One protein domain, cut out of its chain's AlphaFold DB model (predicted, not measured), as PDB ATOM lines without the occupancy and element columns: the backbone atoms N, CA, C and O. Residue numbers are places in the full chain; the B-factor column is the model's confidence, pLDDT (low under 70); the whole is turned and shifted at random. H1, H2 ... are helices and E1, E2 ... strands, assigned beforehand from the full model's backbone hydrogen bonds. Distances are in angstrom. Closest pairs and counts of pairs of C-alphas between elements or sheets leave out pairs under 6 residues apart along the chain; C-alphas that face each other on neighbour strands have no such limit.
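This is residues 3 to 65 of the 66 residues of an uncharacterized protein of Pseudomonas fluorescens Q2-87 (UniProt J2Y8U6). The long helix H2 has a short turn of helix, H1, at the corner where it begins and a small paired loop of residues 3 to 13, holding the strand E1, near the end where it finishes. Beyond that end H3 sticks out as a free arm, and residues 48 to 65 make much of the length. The printed part has 63 residues, with one named strand and three named helices in the order E1, H1, H2, H3, and its class is mostly helix. It is extended, with a radius of gyration of the C-alphas of 17.1 A, and its flat outline spans 55 by 31 by 14 A.

H2, residues 24 to 41, runs 25.7 A from C-alpha 24 at (27.794, -62.835, -15.368) to C-alpha 41 at (32.023, -45.498, 3.117). Before it come E1, residues 10 to 13, and H1, residues 19 to 22. H3, residues 48 to 63, measures 22.8 A and ends with C-alpha 63 at (36.923, -16.119, -10.739).

H2 touches H1 only at the corner by their tight link, with residues 26 to 30 alone; the closest C-alphas, of Gln 20 and Gln 26, are 5.0 A apart. The closest C-alphas of E1 and H2, those of Val 11 and Ala 41, are 6.2 A apart. E1 pairs with no named strand, but its residues 10 to 12 pair antiparallel with residues 3 to 4. H3 touches no helix and is apart from E1. Every O i to N i+4 pair is within hydrogen-bond range in H2 and H3, while H1 is too short for such a pair.

The two C-alphas farthest apart, of Ser 22 and Ala 65, are 55.4 A apart. The printed part has no cut and no long link. Mean pLDDT of the printed part is 79.6, with residues 48 to 52 and 54 to 65 under 70.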
ATOM      1  N   LEU A   3      28.192 -56.055   4.723       88.44
ATOM      2  CA  LEU A   3      29.640 -55.985   4.805       88.44
ATOM      3  C   LEU A   3      30.027 -55.286   6.105       88.44
ATOM      4  O   LEU A   3      29.542 -54.193   6.402       88.44
ATOM      5  N   ARG A   4      30.919 -55.916   6.866       91.25
ATOM      6  CA  ARG A   4      31.475 -55.356   8.097       91.25
ATOM      7  C   ARG A   4      32.966 -55.105   7.930       91.25
ATOM      8  O   ARG A   4      33.641 -55.883   7.259       91.25
ATOM      9  N   ASN A   5      33.473 -54.042   8.542       86.44
ATOM     10  CA  ASN A   5      34.915 -53.824   8.636       86.44
ATOM     11  C   ASN A   5      35.544 -54.750   9.692       86.44
ATOM     12  O   ASN A   5      34.849 -55.461  10.419       86.44
ATOM     13  N   ALA A   6      36.873 -54.705   9.811       85.12
ATOM     14  CA  ALA A   6      37.619 -55.491  10.795       85.12
ATOM     15  C   ALA A   6      37.216 -55.199  12.257       85.12
ATOM     16  O   ALA A   6      37.371 -56.061  13.116       85.12
ATOM     17  N   ALA A   7      36.661 -54.015  12.538       89.00
ATOM     18  CA  ALA A   7      36.136 -53.642  13.852       89.00
ATOM     19  C   ALA A   7      34.689 -54.128  14.091       89.00
ATOM     20  O   ALA A   7      34.109 -53.861  15.142       89.00
ATOM     21  N   GLY A   8      34.084 -54.826  13.124       85.50
ATOM     22  CA  GLY A   8      32.726 -55.365  13.208       85.50
ATOM     23  C   GLY A   8      31.607 -54.364  12.898       85.50
ATOM     24  O   GLY A   8      30.435 -54.757  12.936       85.50
ATOM     25  N   ALA A   9      31.942 -53.114  12.560       87.50
ATOM     26  CA  ALA A   9      30.978 -52.088  12.172       87.50
ATOM     27  C   ALA A   9      30.453 -52.345  10.757       87.50
ATOM     28  O   ALA A   9      31.206 -52.757   9.872       87.50
ATOM     29  N   ILE A  10      29.158 -52.108  10.543       89.25
ATOM     30  CA  ILE A  10      28.520 -52.271   9.234       89.25
ATOM     31  C   ILE A  10      28.955 -51.109   8.339       89.25
ATOM     32  O   ILE A  10      28.715 -49.951   8.666       89.25
ATOM     33  N   VAL A  11      29.601 -51.442   7.223       87.69
ATOM     34  CA  VAL A  11      30.102 -50.473   6.236       87.69
ATOM     35  C   VAL A  11      29.134 -50.358   5.067       87.69
ATOM     36  O   VAL A  11      28.881 -49.266   4.575       87.69
ATOM     37  N   VAL A  12      28.569 -51.489   4.634       87.88
ATOM     38  CA  VAL A  12      27.598 -51.544   3.539       87.88
ATOM     39  C   VAL A  12      26.507 -52.538   3.892       87.88
ATOM     40  O   VAL A  12      26.787 -53.670   4.292       87.88
ATOM     41  N   GLU A  13      25.260 -52.143   3.687       90.06
ATOM     42  CA  GLU A  13      24.113 -53.035   3.762       90.06
ATOM     43  C   GLU A  13      23.289 -52.900   2.485       90.06
ATOM     44  O   GLU A  13      22.841 -51.813   2.123       90.06
ATOM     45  N   ARG A  14      23.122 -54.015   1.771       87.75
ATOM     46  CA  ARG A  14      22.392 -54.051   0.504       87.75
ATOM     47  C   ARG A  14      21.560 -55.311   0.363       87.75
ATOM     48  O   ARG A  14      21.984 -56.409   0.730       87.75
ATOM     49  N   VAL A  15      20.395 -55.163  -0.249       87.69
ATOM     50  CA  VAL A  15      19.551 -56.280  -0.679       87.69
ATOM     51  C   VAL A  15      19.754 -56.476  -2.177       87.69
ATOM     52  O   VAL A  15      19.723 -55.510  -2.933       87.69
ATOM     53  N   PHE A  16      19.971 -57.721  -2.592       86.00
ATOM     54  CA  PHE A  16      20.086 -58.092  -4.000       86.00
ATOM     55  C   PHE A  16      18.924 -58.996  -4.385       86.00
ATOM     56  O   PHE A  16      18.506 -59.850  -3.600       86.00
ATOM     57  N   ASN A  17      18.425 -58.819  -5.602       87.75
ATOM     58  CA  ASN A  17      17.491 -59.748  -6.214       87.75
ATOM     59  C   ASN A  17      18.273 -60.913  -6.841       87.75
ATOM     60  O   ASN A  17      19.357 -60.713  -7.390       87.75
ATOM     61  N   GLN A  18      17.708 -62.120  -6.811       85.94
ATOM     62  CA  GLN A  18      18.287 -63.310  -7.430       85.94
ATOM     63  C   GLN A  18      18.632 -63.091  -8.910       85.94
ATOM     64  O   GLN A  18      19.679 -63.549  -9.352       85.94
ATOM     65  N   ALA A  19      17.819 -62.322  -9.645       86.31
ATOM     66  CA  ALA A  19      18.090 -61.980 -11.043       86.31
ATOM     67  C   ALA A  19      19.487 -61.360 -11.248       86.31
ATOM     68  O   ALA A  19      20.173 -61.717 -12.202       86.31
ATOM     69  N   GLN A  20      19.939 -60.528 -10.300       82.50
ATOM     70  CA  GLN A  20      21.225 -59.823 -10.357       82.50
ATOM     71  C   GLN A  20      22.435 -60.747 -10.176       82.50
ATOM     72  O   GLN A  20      23.564 -60.341 -10.431       82.50
ATOM     73  N   LEU A  21      22.209 -61.979  -9.719       86.44
ATOM     74  CA  LEU A  21      23.248 -62.985  -9.503       86.44
ATOM     75  C   LEU A  21      23.237 -64.073 -10.585       86.44
ATOM     76  O   LEU A  21      24.159 -64.884 -10.640       86.44
ATOM     77  N   SER A  22      22.205 -64.103 -11.433       87.50
ATOM     78  CA  SER A  22      22.001 -65.161 -12.426       87.50
ATOM     79  C   SER A  22      22.858 -65.000 -13.681       87.50
ATOM     80  O   SER A  22      23.179 -65.992 -14.328       87.50
ATOM     81  N   ASP A  23      23.217 -63.767 -14.045       91.38
ATOM     82  CA  ASP A  23      24.007 -63.466 -15.241       91.38
ATOM     83  C   ASP A  23      25.377 -62.887 -14.874       91.38
ATOM     84  O   ASP A  23      25.503 -62.083 -13.951       91.38
ATOM     85  N   LYS A  24      26.414 -63.263 -15.631       90.50
ATOM     86  CA  LYS A  24      27.794 -62.835 -15.368       90.50
ATOM     87  C   LYS A  24      27.959 -61.315 -15.409       90.50
ATOM     88  O   LYS A  24      28.720 -60.787 -14.606       90.50
ATOM     89  N   ARG A  25      27.277 -60.611 -16.317       91.69
ATOM     90  CA  ARG A  25      27.352 -59.142 -16.404       91.69
ATOM     91  C   ARG A  25      26.673 -58.497 -15.207       91.69
ATOM     92  O   ARG A  25      27.254 -57.613 -14.595       91.69
ATOM     93  N   GLN A  26      25.501 -59.002 -14.831       88.44
ATOM     94  CA  GLN A  26      24.783 -58.505 -13.656       88.44
ATOM     95  C   GLN A  26      25.580 -58.740 -12.368       88.44
ATOM     96  O   GLN A  26      25.642 -57.863 -11.510       88.44
ATOM     97  N   LEU A  27      26.259 -59.886 -12.266       90.62
ATOM     98  CA  LEU A  27      27.158 -60.164 -11.153       90.62
ATOM     99  C   LEU A  27      28.343 -59.189 -11.129       90.62
ATOM    100  O   LEU A  27      28.681 -58.683 -10.060       90.62
ATOM    101  N   THR A  28      28.949 -58.896 -12.284       92.25
ATOM    102  CA  THR A  28      29.995 -57.867 -12.387       92.25
ATOM    103  C   THR A  28      29.475 -56.510 -11.912       92.25
ATOM    104  O   THR A  28      30.112 -55.889 -11.067       92.25
ATOM    105  N   ASP A  29      28.284 -56.094 -12.347       89.88
ATOM    106  CA  ASP A  29      27.682 -54.822 -11.928       89.88
ATOM    107  C   ASP A  29      27.435 -54.767 -10.412       89.88
ATOM    108  O   ASP A  29      27.633 -53.728  -9.770       89.88
ATOM    109  N   VAL A  30      27.025 -55.889  -9.813       90.31
ATOM    110  CA  VAL A  30      26.854 -56.020  -8.361       90.31
ATOM    111  C   VAL A  30      28.185 -55.847  -7.632       90.31
ATOM    112  O   VAL A  30      28.242 -55.095  -6.653       90.31
ATOM    113  N   VAL A  31      29.246 -56.504  -8.108       91.25
ATOM    114  CA  VAL A  31      30.593 -56.420  -7.523       91.25
ATOM    115  C   VAL A  31      31.159 -55.007  -7.659       91.25
ATOM    116  O   VAL A  31      31.604 -54.434  -6.663       91.25
ATOM    117  N   ASP A  32      31.062 -54.403  -8.842       90.44
ATOM    118  CA  ASP A  32      31.517 -53.033  -9.099       90.44
ATOM    119  C   ASP A  32      30.740 -52.021  -8.254       90.44
ATOM    120  O   ASP A  32      31.301 -51.073  -7.696       90.44
ATOM    121  N   GLY A  33      29.431 -52.237  -8.118       89.50
ATOM    122  CA  GLY A  33      28.586 -51.450  -7.239       89.50
ATOM    123  C   GLY A  33      29.021 -51.565  -5.783       89.50
ATOM    124  O   GLY A  33      29.093 -50.548  -5.101       89.50
ATOM    125  N   LEU A  34      29.285 -52.775  -5.290       90.94
ATOM    126  CA  LEU A  34      29.721 -52.983  -3.909       90.94
ATOM    127  C   LEU A  34      31.089 -52.337  -3.657       90.94
ATOM    128  O   LEU A  34      31.285 -51.712  -2.619       90.94
ATOM    129  N   HIS A  35      32.010 -52.435  -4.616       90.06
ATOM    130  CA  HIS A  35      33.321 -51.800  -4.522       90.06
ATOM    131  C   HIS A  35      33.209 -50.277  -4.372       90.06
ATOM    132  O   HIS A  35      33.863 -49.695  -3.507       90.06
ATOM    133  N   ARG A  36      32.328 -49.632  -5.151       90.00
ATOM    134  CA  ARG A  36      32.059 -48.191  -5.014       90.00
ATOM    135  C   ARG A  36      31.505 -47.829  -3.639       90.00
ATOM    136  O   ARG A  36      31.997 -46.875  -3.045       90.00
ATOM    137  N   ASP A  37      30.536 -48.584  -3.126       88.94
ATOM    138  CA  ASP A  37      29.969 -48.320  -1.796       88.94
ATOM    139  C   ASP A  37      31.031 -48.393  -0.704       88.94
ATOM    140  O   ASP A  37      31.065 -47.533   0.170       88.94
ATOM    141  N   VAL A  38      31.924 -49.385  -0.777       88.31
ATOM    142  CA  VAL A  38      33.038 -49.509   0.168       88.31
ATOM    143  C   VAL A  38      33.959 -48.303   0.077       88.31
ATOM    144  O   VAL A  38      34.265 -47.699   1.099       88.31
ATOM    145  N   LEU A  39      34.368 -47.911  -1.131       88.19
ATOM    146  CA  LEU A  39      35.240 -46.750  -1.296       88.19
ATOM    147  C   LEU A  39      34.589 -45.460  -0.779       88.19
ATOM    148  O   LEU A  39      35.285 -44.632  -0.194       88.19
ATOM    149  N   ILE A  40      33.277 -45.294  -0.962       86.31
ATOM    150  CA  ILE A  40      32.530 -44.144  -0.434       86.31
ATOM    151  C   ILE A  40      32.473 -44.189   1.092       86.31
ATOM    152  O   ILE A  40      32.779 -43.194   1.744       86.31
ATOM    153  N   ALA A  41      32.123 -45.336   1.670       85.31
ATOM    154  CA  ALA A  41      32.023 -45.498   3.117       85.31
ATOM    155  C   ALA A  41      33.382 -45.345   3.828       85.31
ATOM    156  O   ALA A  41      33.436 -44.860   4.955       85.31
ATOM    157  N   GLU A  42      34.483 -45.701   3.160       83.69
ATOM    158  CA  GLU A  42      35.854 -45.465   3.632       83.69
ATOM    159  C   GLU A  42      36.350 -44.026   3.380       83.69
ATOM    160  O   GLU A  42      37.472 -43.694   3.763       83.69
ATOM    161  N   GLY A  43      35.563 -43.168   2.720       84.06
ATOM    162  CA  GLY A  43      35.956 -41.794   2.375       84.06
ATOM    163  C   GLY A  43      37.031 -41.700   1.284       84.06
ATOM    164  O   GLY A  43      37.649 -40.654   1.103       84.06
ATOM    165  N   ARG A  44      37.272 -42.792   0.553       84.50
ATOM    166  CA  ARG A  44      38.276 -42.904  -0.522       84.50
ATOM    167  C   ARG A  44      37.715 -42.561  -1.899       84.50
ATOM    168  O   ARG A  44      38.483 -42.370  -2.838       84.50
ATOM    169  N   LEU A  45      36.392 -42.507  -2.026       83.31
ATOM    170  CA  LEU A  45      35.678 -42.077  -3.221       83.31
ATOM    171  C   LEU A  45      34.571 -41.109  -2.812       83.31
ATOM    172  O   LEU A  45      33.720 -41.441  -1.996       83.31
ATOM    173  N   GLU A  46      34.559 -39.914  -3.391       73.75
ATOM    174  CA  GLU A  46      33.463 -38.977  -3.160       73.75
ATOM    175  C   GLU A  46      32.301 -39.256  -4.122       73.75
ATOM    176  O   GLU A  46      32.533 -39.481  -5.315       73.75
ATOM    177  N   PRO A  47      31.039 -39.210  -3.653       74.31
ATOM    178  CA  PRO A  47      29.883 -39.251  -4.537       74.31
ATOM    179  C   PRO A  47      30.000 -38.160  -5.603       74.31
ATOM    180  O   PRO A  47      30.306 -37.008  -5.286       74.31
ATOM    181  N   CYS A  48      29.728 -38.504  -6.866       66.56
ATOM    182  CA  CYS A  48      29.935 -37.619  -8.019       66.56
ATOM    183  C   CYS A  48      29.308 -36.222  -7.850       66.56
ATOM    184  O   CYS A  48      29.878 -35.235  -8.304       66.56
ATOM    185  N   VAL A  49      28.179 -36.126  -7.141       65.00
ATOM    186  CA  VAL A  49      27.489 -34.865  -6.834       65.00
ATOM    187  C   VAL A  49      28.287 -33.981  -5.867       65.00
ATOM    188  O   VAL A  49      28.370 -32.776  -6.086       65.00
ATOM    189  N   ILE A  50      28.913 -34.548  -4.831       61.91
ATOM    190  CA  ILE A  50      29.725 -33.784  -3.863       61.91
ATOM    191  C   ILE A  50      30.997 -33.269  -4.541       61.91
ATOM    192  O   ILE A  50      31.329 -32.090  -4.410       61.91
ATOM    193  N   ALA A  51      31.651 -34.119  -5.334       62.66
ATOM    194  CA  ALA A  51      32.823 -33.735  -6.113       62.66
ATOM    195  C   ALA A  51      32.494 -32.635  -7.140       62.66
ATOM    196  O   ALA A  51      33.214 -31.643  -7.234       62.66
ATOM    197  N   ALA A  52      31.376 -32.762  -7.866       66.62
ATOM    198  CA  ALA A  52      30.930 -31.751  -8.825       66.62
ATOM    199  C   ALA A  52      30.628 -30.403  -8.150       66.62
ATOM    200  O   ALA A  52      31.078 -29.366  -8.632       66.62
ATOM    201  N   LEU A  53      29.925 -30.403  -7.012       70.75
ATOM    202  CA  LEU A  53      29.632 -29.180  -6.259       70.75
ATOM    203  C   LEU A  53      30.897 -28.522  -5.690       70.75
ATOM    204  O   LEU A  53      31.009 -27.299  -5.735       70.75
ATOM    205  N   ARG A  54      31.868 -29.302  -5.195       66.38
ATOM    206  CA  ARG A  54      33.165 -28.772  -4.738       66.38
ATOM    207  C   ARG A  54      33.988 -28.189  -5.881       66.38
ATOM    208  O   ARG A  54      34.553 -27.116  -5.708       66.38
ATOM    209  N   ASN A  55      34.005 -28.840  -7.044       65.19
ATOM    210  CA  ASN A  55      34.661 -28.304  -8.237       65.19
ATOM    211  C   ASN A  55      34.015 -26.983  -8.680       65.19
ATOM    212  O   ASN A  55      34.726 -26.012  -8.910       65.19
ATOM    213  N   LEU A  56      32.682 -26.905  -8.708       65.62
ATOM    214  CA  LEU A  56      31.957 -25.665  -9.019       65.62
ATOM    215  C   LEU A  56      32.200 -24.555  -7.980       65.62
ATOM    216  O   LEU A  56      32.296 -23.380  -8.334       65.62
ATOM    217  N   ALA A  57      32.304 -24.905  -6.695       64.06
ATOM    218  CA  ALA A  57      32.621 -23.951  -5.633       64.06
ATOM    219  C   ALA A  57      34.078 -23.459  -5.706       64.06
ATOM    220  O   ALA A  57      34.324 -22.271  -5.503       64.06
ATOM    221  N   GLY A  58      35.031 -24.336  -6.037       59.31
ATOM    222  CA  GLY A  58      36.431 -23.971  -6.277       59.31
ATOM    223  C   GLY A  58      36.605 -23.060  -7.495       59.31
ATOM    224  O   GLY A  58      37.370 -22.100  -7.438       59.31
ATOM    225  N   ASP A  59      35.827 -23.290  -8.553       56.28
ATOM    226  CA  ASP A  59      35.838 -22.469  -9.770       56.28
ATOM    227  C   ASP A  59      35.314 -21.034  -9.519       56.28
ATOM    228  O   ASP A  59      35.840 -20.047 -10.044       56.28
ATOM    229  N   LYS A  60      34.344 -20.874  -8.603       54.25
ATOM    230  CA  LYS A  60      33.883 -19.547  -8.145       54.25
ATOM    231  C   LYS A  60      34.920 -18.767  -7.329       54.25
ATOM    232  O   LYS A  60      34.896 -17.539  -7.352       54.25
ATOM    233  N   VAL A  61      35.816 -19.441  -6.607       54.41
ATOM    234  CA  VAL A  61      36.881 -18.766  -5.839       54.41
ATOM    235  C   VAL A  61      37.979 -18.246  -6.770       54.41
ATOM    236  O   VAL A  61      38.498 -17.157  -6.540       54.41
ATOM    237  N   MET A  62      38.282 -18.962  -7.859       52.72
ATOM    238  CA  MET A  62      39.289 -18.526  -8.836       52.72
ATOM    239  C   MET A  62      38.816 -17.326  -9.680       52.72
ATOM    240  O   MET A  62      39.617 -16.481 -10.065       52.72
ATOM    241  N   THR A  63      37.511 -17.219  -9.946       51.06
ATOM    242  CA  THR A  63      36.923 -16.119 -10.739       51.06
ATOM    243  C   THR A  63      36.717 -14.816  -9.962       51.06
ATOM    244  O   THR A  63      36.573 -13.768 -10.582       51.06
ATOM    245  N   ALA A  64      36.744 -14.846  -8.625       50.22
ATOM    246  CA  ALA A  64      36.676 -13.651  -7.775       50.22
ATOM    247  C   ALA A  64      38.052 -13.007  -7.489       50.22
ATOM    248  O   ALA A  64      38.117 -12.005  -6.780       50.22
ATOM    249  N   ALA A  65      39.141 -13.588  -8.007       49.16
ATOM    250  CA  ALA A  65      40.518 -13.140  -7.795       49.16
ATOM    251  C   ALA A  65      41.163 -12.477  -9.034       49.16
ATOM    252  O   ALA A  65      42.388 -12.360  -9.074       49.16
TER     253      ALA A  65